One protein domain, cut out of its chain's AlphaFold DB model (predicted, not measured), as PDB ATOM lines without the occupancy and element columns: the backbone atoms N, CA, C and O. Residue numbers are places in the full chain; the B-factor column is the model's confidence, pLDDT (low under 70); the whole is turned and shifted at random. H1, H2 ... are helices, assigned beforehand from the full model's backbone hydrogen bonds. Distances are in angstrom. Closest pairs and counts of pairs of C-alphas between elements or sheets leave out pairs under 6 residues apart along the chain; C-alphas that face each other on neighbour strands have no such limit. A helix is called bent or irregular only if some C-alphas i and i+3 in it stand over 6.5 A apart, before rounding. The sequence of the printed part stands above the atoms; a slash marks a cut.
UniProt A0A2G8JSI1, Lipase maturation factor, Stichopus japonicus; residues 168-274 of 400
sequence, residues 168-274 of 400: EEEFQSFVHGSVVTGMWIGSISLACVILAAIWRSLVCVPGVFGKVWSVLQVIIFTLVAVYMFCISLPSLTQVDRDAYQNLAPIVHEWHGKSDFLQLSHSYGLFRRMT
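What this domain is: This is residues 168 to 274 of the 400 residues of the protein "Lipase maturation factor" of Stichopus japonicus (UniProt A0A2G8JSI1). A long helical hairpin, H1 and H2 side by side, makes the longest axis; near the end of H2, H4 crosses it at residues 230 to 234, and the short H3, which follows H2 after a tight link, packs on H1 at residues 176 to 180. After H4 the printed part goes on without a named element, and residues 269 to 274 stick out. The printed part has 107 residues with four named helices, H1 to H4 in chain order, and no named strand: the class is all helix. It is loose, with a radius of gyration of the C-alphas of 18.1 A, and elongated, spanning 61 by 32 by 28 A.

Where its parts are: H1, residues 168 to 203, is the longest helix, 51.6 A from C-alpha 168 at (-5.724, -49.451, -17.871) to C-alpha 203 at (18.002, -67.033, 24.483). H2, residues 208 to 237, measures 43.2 A; it is neither bent nor irregular, but only just: C-alphas 231 and 234 are 6.5 A apart. H3 is residues 241 to 245, 6.2 A. H4, residues 249 to 261, measures 19.9 A and ends with C-alpha 261 at (12.097, -34.293, 8.935); it is irregular, C-alphas 257 and 260 being 7.4 A apart.

How they stand to each other: H1 and H2 form a hairpin and touch, closest at the C-alphas of Ser 201 and Ser 214, 5.6 A, at a shallow tilt of 7 degrees, opposite ways. H2 is the hub. With residues 230 to 234 alone it touches H4, about perpendicular at 84 degrees; the closest C-alphas, of Ile 231 and His 255, are 4.6 A apart. H1 touches H3 with residues 176 to 180 alone, closest at the C-alphas of Val 180 and Ala 243, 6.7 A. H2, with residues 234 to 237 alone, and H3 only just touch, only at the corner, with 3 pairs of C-alphas within 8 A; the closest are those of Thr 237 and Tyr 244, 4.8 A. H4 is apart from H1 and H3. Every O i to N i+4 pair is within hydrogen-bond range in H1 and H3, 24 of 26 in H2 and 7 of 9 in H4.

The domain as a whole: The C-alphas farthest apart, of Gly 207 and Thr 274, are 62.3 A apart. The printed part has no cut, and its three links between helices are tight. Mean pLDDT of the printed part is 93.1, and no printed residue is under 70.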
ATOM      1  N   GLU A 168      -5.915 -50.348 -19.011       94.25
ATOM      2  CA  GLU A 168      -5.724 -49.451 -17.871       94.25
ATOM      3  C   GLU A 168      -6.428 -49.981 -16.613       94.25
ATOM      4  O   GLU A 168      -5.854 -49.933 -15.528       94.25
ATOM      5  N   GLU A 169      -7.637 -50.527 -16.752       94.06
ATOM      6  CA  GLU A 169      -8.423 -51.056 -15.631       94.06
ATOM      7  C   GLU A 169      -7.752 -52.270 -14.980       94.06
ATOM      8  O   GLU A 169      -7.628 -52.329 -13.755       94.06
ATOM      9  N   GLU A 170      -7.238 -53.197 -15.795       95.38
ATOM     10  CA  GLU A 170      -6.445 -54.338 -15.321       95.38
ATOM     11  C   GLU A 170      -5.215 -53.870 -14.542       95.38
ATOM     12  O   GLU A 170      -4.921 -54.393 -13.465       95.38
ATOM     13  N   PHE A 171      -4.521 -52.848 -15.051       95.50
ATOM     14  CA  PHE A 171      -3.353 -52.298 -14.377       95.50
ATOM     15  C   PHE A 171      -3.709 -51.623 -13.047       95.50
ATOM     16  O   PHE A 171      -3.008 -51.834 -12.060       95.50
ATOM     17  N   GLN A 172      -4.796 -50.850 -12.976       94.12
ATOM     18  CA  GLN A 172      -5.233 -50.230 -11.717       94.12
ATOM     19  C   GLN A 172      -5.621 -51.286 -10.675       94.12
ATOM     20  O   GLN A 172      -5.203 -51.192  -9.522       94.12
ATOM     21  N   SER A 173      -6.342 -52.334 -11.087       95.19
ATOM     22  CA  SER A 173      -6.672 -53.470 -10.218       95.19
ATOM     23  C   SER A 173      -5.410 -54.175  -9.702       95.19
ATOM     24  O   SER A 173      -5.273 -54.446  -8.506       95.19
ATOM     25  N   PHE A 174      -4.425 -54.386 -10.582       95.19
ATOM     26  CA  PHE A 174      -3.117 -54.914 -10.203       95.19
ATOM     27  C   PHE A 174      -2.391 -54.009  -9.199       95.19
ATOM     28  O   PHE A 174      -1.827 -54.516  -8.227       95.19
ATOM     29  N   VAL A 175      -2.395 -52.688  -9.404       95.19
ATOM     30  CA  VAL A 175      -1.760 -51.724  -8.492       95.19
ATOM     31  C   VAL A 175      -2.409 -51.784  -7.115       95.19
ATOM     32  O   VAL A 175      -1.685 -51.933  -6.131       95.19
ATOM     33  N   HIS A 176      -3.740 -51.753  -7.039       95.31
ATOM     34  CA  HIS A 176      -4.469 -51.885  -5.780       95.31
ATOM     35  C   HIS A 176      -4.088 -53.181  -5.045       95.31
ATOM     36  O   HIS A 176      -3.624 -53.146  -3.901       95.31
ATOM     37  N   GLY A 177      -4.176 -54.329  -5.730       95.50
ATOM     38  CA  GLY A 177      -3.811 -55.626  -5.158       95.50
ATOM     39  C   GLY A 177      -2.346 -55.696  -4.713       95.50
ATOM     40  O   GLY A 177      -2.046 -56.242  -3.649       95.50
ATOM     41  N   SER A 178      -1.436 -55.100  -5.482       94.56
ATOM     42  CA  SER A 178       0.003 -55.052  -5.197       94.56
ATOM     43  C   SER A 178       0.338 -54.173  -3.995       94.56
ATOM     44  O   SER A 178       1.166 -54.561  -3.172       94.56
ATOM     45  N   VAL A 179      -0.306 -53.010  -3.863       94.88
ATOM     46  CA  VAL A 179      -0.120 -52.102  -2.722       94.88
ATOM     47  C   VAL A 179      -0.623 -52.763  -1.442       94.88
ATOM     48  O   VAL A 179       0.138 -52.876  -0.482       94.88
ATOM     49  N   VAL A 180      -1.859 -53.273  -1.442       94.62
ATOM     50  CA  VAL A 180      -2.457 -53.928  -0.266       94.62
ATOM     51  C   VAL A 180      -1.643 -55.157   0.144       94.62
ATOM     52  O   VAL A 180      -1.278 -55.312   1.310       94.62
ATOM     53  N   THR A 181      -1.292 -56.015  -0.816       93.81
ATOM     54  CA  THR A 181      -0.484 -57.214  -0.551       93.81
ATOM     55  C   THR A 181       0.922 -56.844  -0.078       93.81
ATOM     56  O   THR A 181       1.428 -57.444   0.868       93.81
ATOM     57  N   GLY A 182       1.541 -55.823  -0.676       93.25
ATOM     58  CA  GLY A 182       2.844 -55.301  -0.267       93.25
ATOM     59  C   GLY A 182       2.856 -54.806   1.180       93.25
ATOM     60  O   GLY A 182       3.788 -55.114   1.921       93.25
ATOM     61  N   MET A 183       1.795 -54.117   1.616       93.56
ATOM     62  CA  MET A 183       1.635 -53.696   3.013       93.56
ATOM     63  C   MET A 183       1.575 -54.888   3.972       93.56
ATOM     64  O   MET A 183       2.235 -54.873   5.016       93.56
ATOM     65  N   TRP A 184       0.823 -55.935   3.624       94.12
ATOM     66  CA  TRP A 184       0.739 -57.153   4.434       94.12
ATOM     67  C   TRP A 184       2.061 -57.917   4.474       94.12
ATOM     68  O   TRP A 184       2.504 -58.291   5.559       94.12
ATOM     69  N   ILE A 185       2.736 -58.090   3.333       93.00
ATOM     70  CA  ILE A 185       4.070 -58.709   3.265       93.00
ATOM     71  C   ILE A 185       5.059 -57.934   4.142       93.00
ATOM     72  O   ILE A 185       5.766 -58.544   4.943       93.00
ATOM     73  N   GLY A 186       5.079 -56.602   4.039       92.75
ATOM     74  CA  GLY A 186       5.934 -55.746   4.862       92.75
ATOM     75  C   GLY A 186       5.635 -55.881   6.356       92.75
ATOM     76  O   GLY A 186       6.555 -56.052   7.153       92.75
ATOM     77  N   SER A 187       4.353 -55.898   6.731       94.25
ATOM     78  CA  SER A 187       3.915 -56.042   8.126       94.25
ATOM     79  C   SER A 187       4.306 -57.402   8.715       94.25
ATOM     80  O   SER A 187       4.847 -57.473   9.818       94.25
ATOM     81  N   ILE A 188       4.081 -58.487   7.964       94.94
ATOM     82  CA  ILE A 188       4.449 -59.850   8.371       94.94
ATOM     83  C   ILE A 188       5.972 -59.978   8.475       94.94
ATOM     84  O   ILE A 188       6.478 -60.512   9.459       94.94
ATOM     85  N   SER A 189       6.709 -59.451   7.492       92.62
ATOM     86  CA  SER A 189       8.174 -59.453   7.495       92.62
ATOM     87  C   SER A 189       8.731 -58.735   8.728       92.62
ATOM     88  O   SER A 189       9.547 -59.306   9.455       92.62
ATOM     89  N   LEU A 190       8.224 -57.535   9.029       94.69
ATOM     90  CA  LEU A 190       8.611 -56.767  10.210       94.69
ATOM     91  C   LEU A 190       8.300 -57.527  11.507       94.69
ATOM     92  O   LEU A 190       9.166 -57.634  12.377       94.69
ATOM     93  N   ALA A 191       7.106 -58.116  11.620       95.94
ATOM     94  CA  ALA A 191       6.725 -58.918  12.781       95.94
ATOM     95  C   ALA A 191       7.668 -60.117  12.985       95.94
ATOM     96  O   ALA A 191       8.143 -60.348  14.098       95.94
ATOM     97  N   CYS A 192       8.008 -60.846  11.918       94.62
ATOM     98  CA  CYS A 192       8.962 -61.953  11.984       94.62
ATOM     99  C   CYS A 192      10.357 -61.497  12.442       94.62
ATOM    100  O   CYS A 192      10.985 -62.183  13.251       94.62
ATOM    101  N   VAL A 193      10.839 -60.344  11.963       93.19
ATOM    102  CA  VAL A 193      12.139 -59.784  12.367       93.19
ATOM    103  C   VAL A 193      12.136 -59.391  13.845       93.19
ATOM    104  O   VAL A 193      13.076 -59.739  14.562       93.19
ATOM    105  N   ILE A 194      11.072 -58.739  14.326       96.12
ATOM    106  CA  ILE A 194      10.917 -58.365  15.740       96.12
ATOM    107  C   ILE A 194      10.905 -59.617  16.625       96.12
ATOM    108  O   ILE A 194      11.660 -59.695  17.594       96.12
ATOM    109  N   LEU A 195      10.115 -60.634  16.270       96.00
ATOM    110  CA  LEU A 195      10.054 -61.893  17.019       96.00
ATOM    111  C   LEU A 195      11.414 -62.603  17.056       96.00
ATOM    112  O   LEU A 195      11.842 -63.073  18.112       96.00
ATOM    113  N   ALA A 196      12.131 -62.635  15.931       93.25
ATOM    114  CA  ALA A 196      13.475 -63.200  15.869       93.25
ATOM    115  C   ALA A 196      14.483 -62.408  16.722       93.25
ATOM    116  O   ALA A 196      15.351 -63.010  17.360       93.25
ATOM    117  N   ALA A 197      14.375 -61.076  16.761       94.31
ATOM    118  CA  ALA A 197      15.223 -60.217  17.584       94.31
ATOM    119  C   ALA A 197      14.969 -60.437  19.084       94.31
ATOM    120  O   ALA A 197      15.921 -60.639  19.840       94.31
ATOM    121  N   ILE A 198      13.699 -60.496  19.501       94.69
ATOM    122  CA  ILE A 198      13.302 -60.811  20.882       94.69
ATOM    123  C   ILE A 198      13.835 -62.192  21.281       94.69
ATOM    124  O   ILE A 198      14.476 -62.330  22.323       94.69
ATOM    125  N   TRP A 199      13.646 -63.203  20.429       94.44
ATOM    126  CA  TRP A 199      14.145 -64.554  20.683       94.44
ATOM    127  C   TRP A 199      15.664 -64.581  20.894       94.44
ATOM    128  O   TRP A 199      16.147 -65.112  21.897       94.44
ATOM    129  N   ARG A 200      16.432 -63.961  19.987       92.25
ATOM    130  CA  ARG A 200      17.898 -63.874  20.101       92.25
ATOM    131  C   ARG A 200      18.322 -63.157  21.382       92.25
ATOM    132  O   ARG A 200      19.238 -63.623  22.053       92.25
ATOM    133  N   SER A 201      17.632 -62.077  21.742       93.75
ATOM    134  CA  SER A 201      17.915 -61.306  22.953       93.75
ATOM    135  C   SER A 201      17.700 -62.113  24.237       93.75
ATOM    136  O   SER A 201      18.470 -61.981  25.185       93.75
ATOM    137  N   LEU A 202      16.663 -62.955  24.291       91.75
ATOM    138  CA  LEU A 202      16.320 -63.722  25.494       91.75
ATOM    139  C   LEU A 202      17.133 -65.017  25.638       91.75
ATOM    140  O   LEU A 202      17.486 -65.407  26.761       91.75
ATOM    141  N   VAL A 203      17.421 -65.680  24.514       92.94
ATOM    142  CA  VAL A 203      18.002 -67.033  24.483       92.94
ATOM    143  C   VAL A 203      19.506 -67.020  24.222       92.94
ATOM    144  O   VAL A 203      20.236 -67.763  24.872       92.94
ATOM    145  N   CYS A 204      19.991 -66.199  23.287       90.62
ATOM    146  CA  CYS A 204      21.379 -66.273  22.822       90.62
ATOM    147  C   CYS A 204      22.352 -65.408  23.634       90.62
ATOM    148  O   CYS A 204      23.558 -65.634  23.555       90.62
ATOM    149  N   VAL A 205      21.861 -64.423  24.393       91.12
ATOM    150  CA  VAL A 205      22.710 -63.517  25.182       91.12
ATOM    151  C   VAL A 205      22.965 -64.109  26.576       91.12
ATOM    152  O   VAL A 205      22.007 -64.348  27.315       91.12
ATOM    153  N   PRO A 206      24.226 -64.354  26.974       90.25
ATOM    154  CA  PRO A 206      24.547 -64.823  28.316       90.25
ATOM    155  C   PRO A 206      24.513 -63.679  29.345       90.25
ATOM    156  O   PRO A 206      24.795 -62.524  29.032       90.25
ATOM    157  N   GLY A 207      24.215 -64.020  30.602       93.12
ATOM    158  CA  GLY A 207      24.238 -63.086  31.734       93.12
ATOM    159  C   GLY A 207      22.994 -62.193  31.858       93.12
ATOM    160  O   GLY A 207      22.368 -61.810  30.874       93.12
ATOM    161  N   VAL A 208      22.621 -61.846  33.094       91.75
ATOM    162  CA  VAL A 208      21.399 -61.064  33.372       91.75
ATOM    163  C   VAL A 208      21.525 -59.630  32.854       91.75
ATOM    164  O   VAL A 208      20.635 -59.152  32.159       91.75
ATOM    165  N   PHE A 209      22.653 -58.965  33.122       93.12
ATOM    166  CA  PHE A 209      22.881 -57.586  32.680       93.12
ATOM    167  C   PHE A 209      22.901 -57.465  31.149       93.12
ATOM    168  O   PHE A 209      22.234 -56.597  30.591       93.12
ATOM    169  N   GLY A 210      23.591 -58.386  30.465       91.56
ATOM    170  CA  GLY A 210      23.622 -58.440  29.001       91.56
ATOM    171  C   GLY A 210      22.235 -58.655  28.394       91.56
ATOM    172  O   GLY A 210      21.875 -57.972  27.438       91.56
ATOM    173  N   LYS A 211      21.420 -59.540  28.987       93.56
ATOM    174  CA  LYS A 211      20.024 -59.742  28.567       93.56
ATOM    175  C   LYS A 211      19.182 -58.485  28.740       93.56
ATOM    176  O   LYS A 211      18.490 -58.111  27.800       93.56
ATOM    177  N   VAL A 212      19.249 -57.824  29.898       94.06
ATOM    178  CA  VAL A 212      18.504 -56.577  30.147       94.06
ATOM    179  C   VAL A 212      18.901 -55.510  29.128       94.06
ATOM    180  O   VAL A 212      18.032 -54.920  28.493       94.06
ATOM    181  N   TRP A 213      20.203 -55.320  28.904       94.69
ATOM    182  CA  TRP A 213      20.708 -54.356  27.929       94.69
ATOM    183  C   TRP A 213      20.256 -54.671  26.497       94.69
ATOM    184  O   TRP A 213      19.747 -53.797  25.799       94.69
ATOM    185  N   SER A 214      20.363 -55.933  26.076       94.88
ATOM    186  CA  SER A 214      19.914 -56.382  24.756       94.88
ATOM    187  C   SER A 214      18.403 -56.208  24.572       94.88
ATOM    188  O   SER A 214      17.960 -55.749  23.523       94.88
ATOM    189  N   VAL A 215      17.593 -56.513  25.592       94.62
ATOM    190  CA  VAL A 215      16.133 -56.327  25.528       94.62
ATOM    191  C   VAL A 215      15.786 -54.845  25.394       94.62
ATOM    192  O   VAL A 215      14.949 -54.501  24.563       94.62
ATOM    193  N   LEU A 216      16.455 -53.962  26.142       95.94
ATOM    194  CA  LEU A 216      16.275 -52.513  26.008       95.94
ATOM    195  C   LEU A 216      16.601 -52.031  24.589       95.94
ATOM    196  O   LEU A 216      15.822 -51.280  24.005       95.94
ATOM    197  N   GLN A 217      17.703 -52.508  24.002       95.88
ATOM    198  CA  GLN A 217      18.051 -52.200  22.612       95.88
ATOM    199  C   GLN A 217      16.973 -52.687  21.637       95.88
ATOM    200  O   GLN A 217      16.534 -51.919  20.782       95.88
ATOM    201  N   VAL A 218      16.504 -53.932  21.780       96.31
ATOM    202  CA  VAL A 218      15.438 -54.485  20.930       96.31
ATOM    203  C   VAL A 218      14.163 -53.656  21.041       96.31
ATOM    204  O   VAL A 218      13.557 -53.373  20.011       96.31
ATOM    205  N   ILE A 219      13.773 -53.218  22.242       96.75
ATOM    206  CA  ILE A 219      12.597 -52.359  22.437       96.75
ATOM    207  C   ILE A 219      12.764 -51.042  21.673       96.75
ATOM    208  O   ILE A 219      11.892 -50.690  20.881       96.75
ATOM    209  N   ILE A 220      13.889 -50.343  21.852       97.50
ATOM    210  CA  ILE A 220      14.141 -49.050  21.195       97.50
ATOM    211  C   ILE A 220      14.114 -49.202  19.668       97.50
ATOM    212  O   ILE A 220      13.369 -48.492  18.993       97.50
ATOM    213  N   PHE A 221      14.873 -50.152  19.113       96.38
ATOM    214  CA  PHE A 221      14.920 -50.355  17.663       96.38
ATOM    215  C   PHE A 221      13.593 -50.864  17.094       96.38
ATOM    216  O   PHE A 221      13.246 -50.502  15.973       96.38
ATOM    217  N   THR A 222      12.822 -51.641  17.858       97.31
ATOM    218  CA  THR A 222      11.472 -52.062  17.456       97.31
ATOM    219  C   THR A 222      10.537 -50.864  17.352       97.31
ATOM    220  O   THR A 222       9.846 -50.729  16.347       97.31
ATOM    221  N   LEU A 223      10.540 -49.964  18.343       97.06
ATOM    222  CA  LEU A 223       9.717 -48.752  18.307       97.06
ATOM    223  C   LEU A 223      10.073 -47.871  17.106       97.06
ATOM    224  O   LEU A 223       9.180 -47.439  16.380       97.06
ATOM    225  N   VAL A 224      11.370 -47.664  16.853       96.06
ATOM    226  CA  VAL A 224      11.845 -46.898  15.691       96.06
ATOM    227  C   VAL A 224      11.442 -47.574  14.379       96.06
ATOM    228  O   VAL A 224      10.932 -46.903  13.486       96.06
ATOM    229  N   ALA A 225      11.623 -48.891  14.252       96.00
ATOM    230  CA  ALA A 225      11.290 -49.629  13.034       96.00
ATOM    231  C   ALA A 225       9.783 -49.628  12.743       96.00
ATOM    232  O   ALA A 225       9.385 -49.402  11.602       96.00
ATOM    233  N   VAL A 226       8.944 -49.831  13.765       97.00
ATOM    234  CA  VAL A 226       7.480 -49.759  13.636       97.00
ATOM    235  C   VAL A 226       7.048 -48.348  13.252       97.00
ATOM    236  O   VAL A 226       6.249 -48.195  12.334       97.00
ATOM    237  N   TYR A 227       7.610 -47.318  13.887       96.06
ATOM    238  CA  TYR A 227       7.303 -45.933  13.543       96.06
ATOM    239  C   TYR A 227       7.694 -45.605  12.095       96.06
ATOM    240  O   TYR A 227       6.849 -45.140  11.333       96.06
ATOM    241  N   MET A 228       8.930 -45.926  11.687       95.88
ATOM    242  CA  MET A 228       9.414 -45.744  10.311       95.88
ATOM    243  C   MET A 228       8.550 -46.493   9.290       95.88
ATOM    244  O   MET A 228       8.221 -45.948   8.238       95.88
ATOM    245  N   PHE A 229       8.144 -47.725   9.606       95.88
ATOM    246  CA  PHE A 229       7.235 -48.494   8.763       95.88
ATOM    247  C   PHE A 229       5.888 -47.784   8.621       95.88
ATOM    248  O   PHE A 229       5.460 -47.531   7.496       95.88
ATOM    249  N   CYS A 230       5.258 -47.385   9.731       96.12
ATOM    250  CA  CYS A 230       3.975 -46.687   9.715       96.12
ATOM    251  C   CYS A 230       4.032 -45.393   8.896       96.12
ATOM    252  O   CYS A 230       3.208 -45.224   8.000       96.12
ATOM    253  N   ILE A 231       5.010 -44.511   9.132       95.69
ATOM    254  CA  ILE A 231       5.097 -43.240   8.392       95.69
ATOM    255  C   ILE A 231       5.411 -43.443   6.903       95.69
ATOM    256  O   ILE A 231       5.049 -42.605   6.086       95.69
ATOM    257  N   SER A 232       6.013 -44.573   6.516       94.69
ATOM    258  CA  SER A 232       6.244 -44.891   5.102       94.69
ATOM    259  C   SER A 232       4.981 -45.340   4.351       94.69
ATOM    260  O   SER A 232       4.939 -45.235   3.121       94.69
ATOM    261  N   LEU A 233       3.939 -45.809   5.059       95.19
ATOM    262  CA  LEU A 233       2.715 -46.327   4.435       95.19
ATOM    263  C   LEU A 233       1.971 -45.263   3.619       95.19
ATOM    264  O   LEU A 233       1.684 -45.558   2.461       95.19
ATOM    265  N   PRO A 234       1.708 -44.035   4.118       94.88
ATOM    266  CA  PRO A 234       1.093 -42.983   3.308       94.88
ATOM    267  C   PRO A 234       1.885 -42.675   2.035       94.88
ATOM    268  O   PRO A 234       1.301 -42.506   0.969       94.88
ATOM    269  N   SER A 235       3.220 -42.646   2.107       92.50
ATOM    270  CA  SER A 235       4.067 -42.410   0.931       92.50
ATOM    271  C   SER A 235       3.961 -43.536  -0.107       92.50
ATOM    272  O   SER A 235       3.996 -43.261  -1.307       92.50
ATOM    273  N   LEU A 236       3.818 -44.791   0.336       91.94
ATOM    274  CA  LEU A 236       3.617 -45.951  -0.536       91.94
ATOM    275  C   LEU A 236       2.214 -45.963  -1.151       91.94
ATOM    276  O   LEU A 236       2.080 -46.171  -2.354       91.94
ATOM    277  N   THR A 237       1.176 -45.747  -0.341       93.81
ATOM    278  CA  THR A 237      -0.223 -45.856  -0.771       93.81
ATOM    279  C   THR A 237      -0.681 -44.675  -1.609       93.81
ATOM    280  O   THR A 237      -1.687 -44.795  -2.283       93.81
ATOM    281  N   GLN A 238       0.063 -43.568  -1.688       90.00
ATOM    282  CA  GLN A 238      -0.266 -42.447  -2.584       90.00
ATOM    283  C   GLN A 238      -0.461 -42.838  -4.063       90.00
ATOM    284  O   GLN A 238      -1.099 -42.093  -4.806       90.00
ATOM    285  N   VAL A 239       0.083 -43.977  -4.508       90.06
ATOM    286  CA  VAL A 239      -0.148 -44.484  -5.873       90.06
ATOM    287  C   VAL A 239      -1.537 -45.101  -6.070       90.06
ATOM    288  O   VAL A 239      -1.963 -45.215  -7.216       90.06
ATOM    289  N   ASP A 240      -2.233 -45.457  -4.985       92.50
ATOM    290  CA  ASP A 240      -3.580 -46.025  -4.966       92.50
ATOM    291  C   ASP A 240      -4.486 -45.272  -3.977       92.50
ATOM    292  O   ASP A 240      -4.326 -45.332  -2.756       92.50
ATOM    293  N   ARG A 241      -5.472 -44.548  -4.511       91.06
ATOM    294  CA  ARG A 241      -6.318 -43.658  -3.707       91.06
ATOM    295  C   ARG A 241      -7.104 -44.419  -2.639       91.06
ATOM    296  O   ARG A 241      -7.232 -43.914  -1.523       91.06
ATOM    297  N   ASP A 242      -7.590 -45.608  -2.969       92.50
ATOM    298  CA  ASP A 242      -8.430 -46.396  -2.072       92.50
ATOM    299  C   ASP A 242      -7.604 -46.948  -0.905       92.50
ATOM    300  O   ASP A 242      -7.994 -46.795   0.254       92.50
ATOM    301  N   ALA A 243      -6.414 -47.502  -1.165       93.44
ATOM    302  CA  ALA A 243      -5.494 -47.909  -0.104       93.44
ATOM    303  C   ALA A 243      -5.087 -46.729   0.789       93.44
ATOM    304  O   ALA A 243      -5.044 -46.881   2.008       93.44
ATOM    305  N   TYR A 244      -4.827 -45.547   0.217       94.19
ATOM    306  CA  TYR A 244      -4.464 -44.356   0.991       94.19
ATOM    307  C   TYR A 244      -5.582 -43.916   1.945       94.19
ATOM    308  O   TYR A 244      -5.323 -43.607   3.110       94.19
ATOM    309  N   GLN A 245      -6.829 -43.905   1.468       93.81
ATOM    310  CA  GLN A 245      -7.990 -43.508   2.267       93.81
ATOM    311  C   GLN A 245      -8.324 -44.518   3.370       93.81
ATOM    312  O   GLN A 245      -8.756 -44.114   4.446       93.81
ATOM    313  N   ASN A 246      -8.080 -45.805   3.125       94.38
ATOM    314  CA  ASN A 246      -8.352 -46.878   4.081       94.38
ATOM    315  C   ASN A 246      -7.266 -47.053   5.161       94.38
ATOM    316  O   ASN A 246      -7.417 -47.891   6.052       94.38
ATOM    317  N   LEU A 247      -6.169 -46.289   5.114       94.62
ATOM    318  CA  LEU A 247      -5.172 -46.296   6.187       94.62
ATOM    319  C   LEU A 247      -5.760 -45.759   7.500       94.62
ATOM    320  O   LEU A 247      -6.556 -44.821   7.517       94.62
ATOM    321  N   ALA A 248      -5.306 -46.322   8.623       94.56
ATOM    322  CA  ALA A 248      -5.734 -45.877   9.943       94.56
ATOM    323  C   ALA A 248      -5.407 -44.379  10.155       94.56
ATOM    324  O   ALA A 248      -4.272 -43.973   9.884       94.56
ATOM    325  N   PRO A 249      -6.329 -43.560  10.702       95.94
ATOM    326  CA  PRO A 249      -6.124 -42.113  10.850       95.94
ATOM    327  C   PRO A 249      -4.849 -41.730  11.614       95.94
ATOM    328  O   PRO A 249      -4.186 -40.755  11.274       95.94
ATOM    329  N   ILE A 250      -4.463 -42.545  12.601       96.44
ATOM    330  CA  ILE A 250      -3.242 -42.345  13.392       96.44
ATOM    331  C   ILE A 250      -1.965 -42.390  12.540       96.44
ATOM    332  O   ILE A 250      -1.004 -41.680  12.821       96.44
ATOM    333  N   VAL A 251      -1.957 -43.189  11.469       95.94
ATOM    334  CA  VAL A 251      -0.808 -43.316  10.565       95.94
ATOM    335  C   VAL A 251      -0.628 -42.033   9.753       95.94
ATOM    336  O   VAL A 251       0.496 -41.550   9.618       95.94
ATOM    337  N   HIS A 252      -1.731 -41.443   9.282       95.25
ATOM    338  CA  HIS A 252      -1.722 -40.134   8.620       95.25
ATOM    339  C   HIS A 252      -1.246 -39.029   9.566       95.25
ATOM    340  O   HIS A 252      -0.440 -38.190   9.177       95.25
ATOM    341  N   GLU A 253      -1.692 -39.051  10.824       96.25
ATOM    342  CA  GLU A 253      -1.260 -38.083  11.836       96.25
ATOM    343  C   GLU A 253       0.249 -38.173  12.116       96.25
ATOM    344  O   GLU A 253       0.938 -37.153  12.178       96.25
ATOM    345  N   TRP A 254       0.785 -39.387  12.270       96.00
ATOM    346  CA  TRP A 254       2.214 -39.601  12.516       96.00
ATOM    347  C   TRP A 254       3.083 -39.189  11.333       96.00
ATOM    348  O   TRP A 254       4.130 -38.573  11.545       96.00
ATOM    349  N   HIS A 255       2.649 -39.495  10.106       95.25
ATOM    350  CA  HIS A 255       3.322 -39.028   8.893       95.25
ATOM    351  C   HIS A 255       3.318 -37.497   8.831       95.25
ATOM    352  O   HIS A 255       4.385 -36.898   8.752       95.25
ATOM    353  N   GLY A 256       2.165 -36.850   9.030       94.75
ATOM    354  CA  GLY A 256       2.065 -35.386   9.034       94.75
ATOM    355  C   GLY A 256       2.930 -34.710  10.105       94.75
ATOM    356  O   GLY A 256       3.582 -33.705   9.833       94.75
ATOM    357  N   LYS A 257       3.008 -35.281  11.315       95.31
ATOM    358  CA  LYS A 257       3.873 -34.770  12.396       95.31
ATOM    359  C   LYS A 257       5.366 -34.916  12.107       95.31
ATOM    360  O   LYS A 257       6.143 -34.142  12.653       95.31
ATOM    361  N   SER A 258       5.769 -35.895  11.299       94.56
ATOM    362  CA  SER A 258       7.176 -36.154  10.955       94.56
ATOM    363  C   SER A 258       7.580 -35.637   9.574       94.56
ATOM    364  O   SER A 258       8.757 -35.710   9.225       94.56
ATOM    365  N   ASP A 259       6.650 -35.055   8.811       91.06
ATOM    366  CA  ASP A 259       6.896 -34.599   7.440       91.06
ATOM    367  C   ASP A 259       8.028 -33.561   7.361       91.06
ATOM    368  O   ASP A 259       8.850 -33.604   6.449       91.06
ATOM    369  N   PHE A 260       8.178 -32.700   8.375       93.56
ATOM    370  CA  PHE A 260       9.263 -31.708   8.436       93.56
ATOM    371  C   PHE A 260      10.676 -32.323   8.444       93.56
ATOM    372  O   PHE A 260      11.627 -31.673   8.018       93.56
ATOM    373  N   LEU A 261      10.822 -33.565   8.921       93.81
ATOM    374  CA  LEU A 261      12.097 -34.293   8.935       93.81
ATOM    375  C   LEU A 261      12.420 -34.934   7.589       93.81
ATOM    376  O   LEU A 261      13.539 -35.394   7.378       93.81
ATOM    377  N   GLN A 262      11.432 -34.994   6.702       90.44
ATOM    378  CA  GLN A 262      11.540 -35.603   5.395       90.44
ATOM    379  C   GLN A 262      12.067 -37.066   5.453       90.44
ATOM    380  O   GLN A 262      12.925 -37.466   4.670       90.44
ATOM    381  N   LEU A 263      11.513 -37.890   6.357       90.19
ATOM    382  CA  LEU A 263      11.913 -39.300   6.542       90.19
ATOM    383  C   LEU A 263      11.340 -40.271   5.493       90.19
ATOM    384  O   LEU A 263      11.950 -41.306   5.220       90.19
ATOM    385  N   SER A 264      10.171 -39.971   4.920       89.50
ATOM    386  CA  SER A 264       9.544 -40.773   3.862       89.50
ATOM    387  C   SER A 264       8.811 -39.898   2.845       89.50
ATOM    388  O   SER A 264       7.983 -39.062   3.214       89.50
ATOM    389  N   HIS A 265       9.084 -40.130   1.556       85.25
ATOM    390  CA  HIS A 265       8.545 -39.343   0.438       85.25
ATOM    391  C   HIS A 265       7.983 -40.245  -0.636       85.25
ATOM    392  O   HIS A 265       8.526 -41.312  -0.934       85.25
ATOM    393  N   SER A 266       6.922 -39.771  -1.276       83.31
ATOM    394  CA  SER A 266       6.553 -40.272  -2.589       83.31
ATOM    395  C   SER A 266       7.487 -39.668  -3.639       83.31
ATOM    396  O   SER A 266       7.892 -38.509  -3.561       83.31
ATOM    397  N   TYR A 267       7.860 -40.474  -4.631       76.25
ATOM    398  CA  TYR A 267       8.737 -40.033  -5.711       76.25
ATOM    399  C   TYR A 267       8.202 -40.494  -7.062       76.25
ATOM    400  O   TYR A 267       7.777 -41.642  -7.214       76.25
ATOM    401  N   GLY A 268       8.236 -39.595  -8.048       76.94
ATOM    402  CA  GLY A 268       7.630 -39.805  -9.363       76.94
ATOM    403  C   GLY A 268       8.132 -38.840 -10.434       76.94
ATOM    404  O   GLY A 268       7.327 -38.241 -11.150       76.94
ATOM    405  N   LEU A 269       9.451 -38.652 -10.533       75.12
ATOM    406  CA  LEU A 269      10.042 -37.822 -11.586       75.12
ATOM    407  C   LEU A 269       9.759 -38.428 -12.976       75.12
ATOM    408  O   LEU A 269       9.769 -39.646 -13.145       75.12
ATOM    409  N   PHE A 270       9.477 -37.573 -13.963       82.19
ATOM    410  CA  PHE A 270       9.051 -37.956 -15.321       82.19
ATOM    411  C   PHE A 270       7.809 -38.850 -15.383       82.19
ATOM    412  O   PHE A 270       7.653 -39.657 -16.303       82.19
ATOM    413  N   ARG A 271       6.874 -38.664 -14.441       87.62
ATOM    414  CA  ARG A 271       5.546 -39.289 -14.500       87.62
ATOM    415  C   ARG A 271       4.889 -39.089 -15.872       87.62
ATOM    416  O   ARG A 271       4.296 -40.014 -16.412       87.62
ATOM    417  N   ARG A 272       5.032 -37.893 -16.447       88.31
ATOM    418  CA  ARG A 272       4.766 -37.602 -17.861       88.31
ATOM    419  C   ARG A 272       6.058 -37.129 -18.507       88.31
ATOM    420  O   ARG A 272       6.783 -36.349 -17.894       88.31
ATOM    421  N   MET A 273       6.332 -37.594 -19.724       89.94
ATOM    422  CA  MET A 273       7.507 -37.144 -20.462       89.94
ATOM    423  C   MET A 273       7.369 -35.674 -20.840       89.94
ATOM    424  O   MET A 273       6.429 -35.278 -21.529       89.94
ATOM    425  N   THR A 274       8.324 -34.878 -20.381       79.81
ATOM    426  CA  THR A 274       8.582 -33.532 -20.879       79.81
ATOM    427  C   THR A 274       9.372 -33.671 -22.184       79.81
ATOM    428  O   THR A 274      10.084 -34.655 -22.369       79.81
TER     429      THR A 274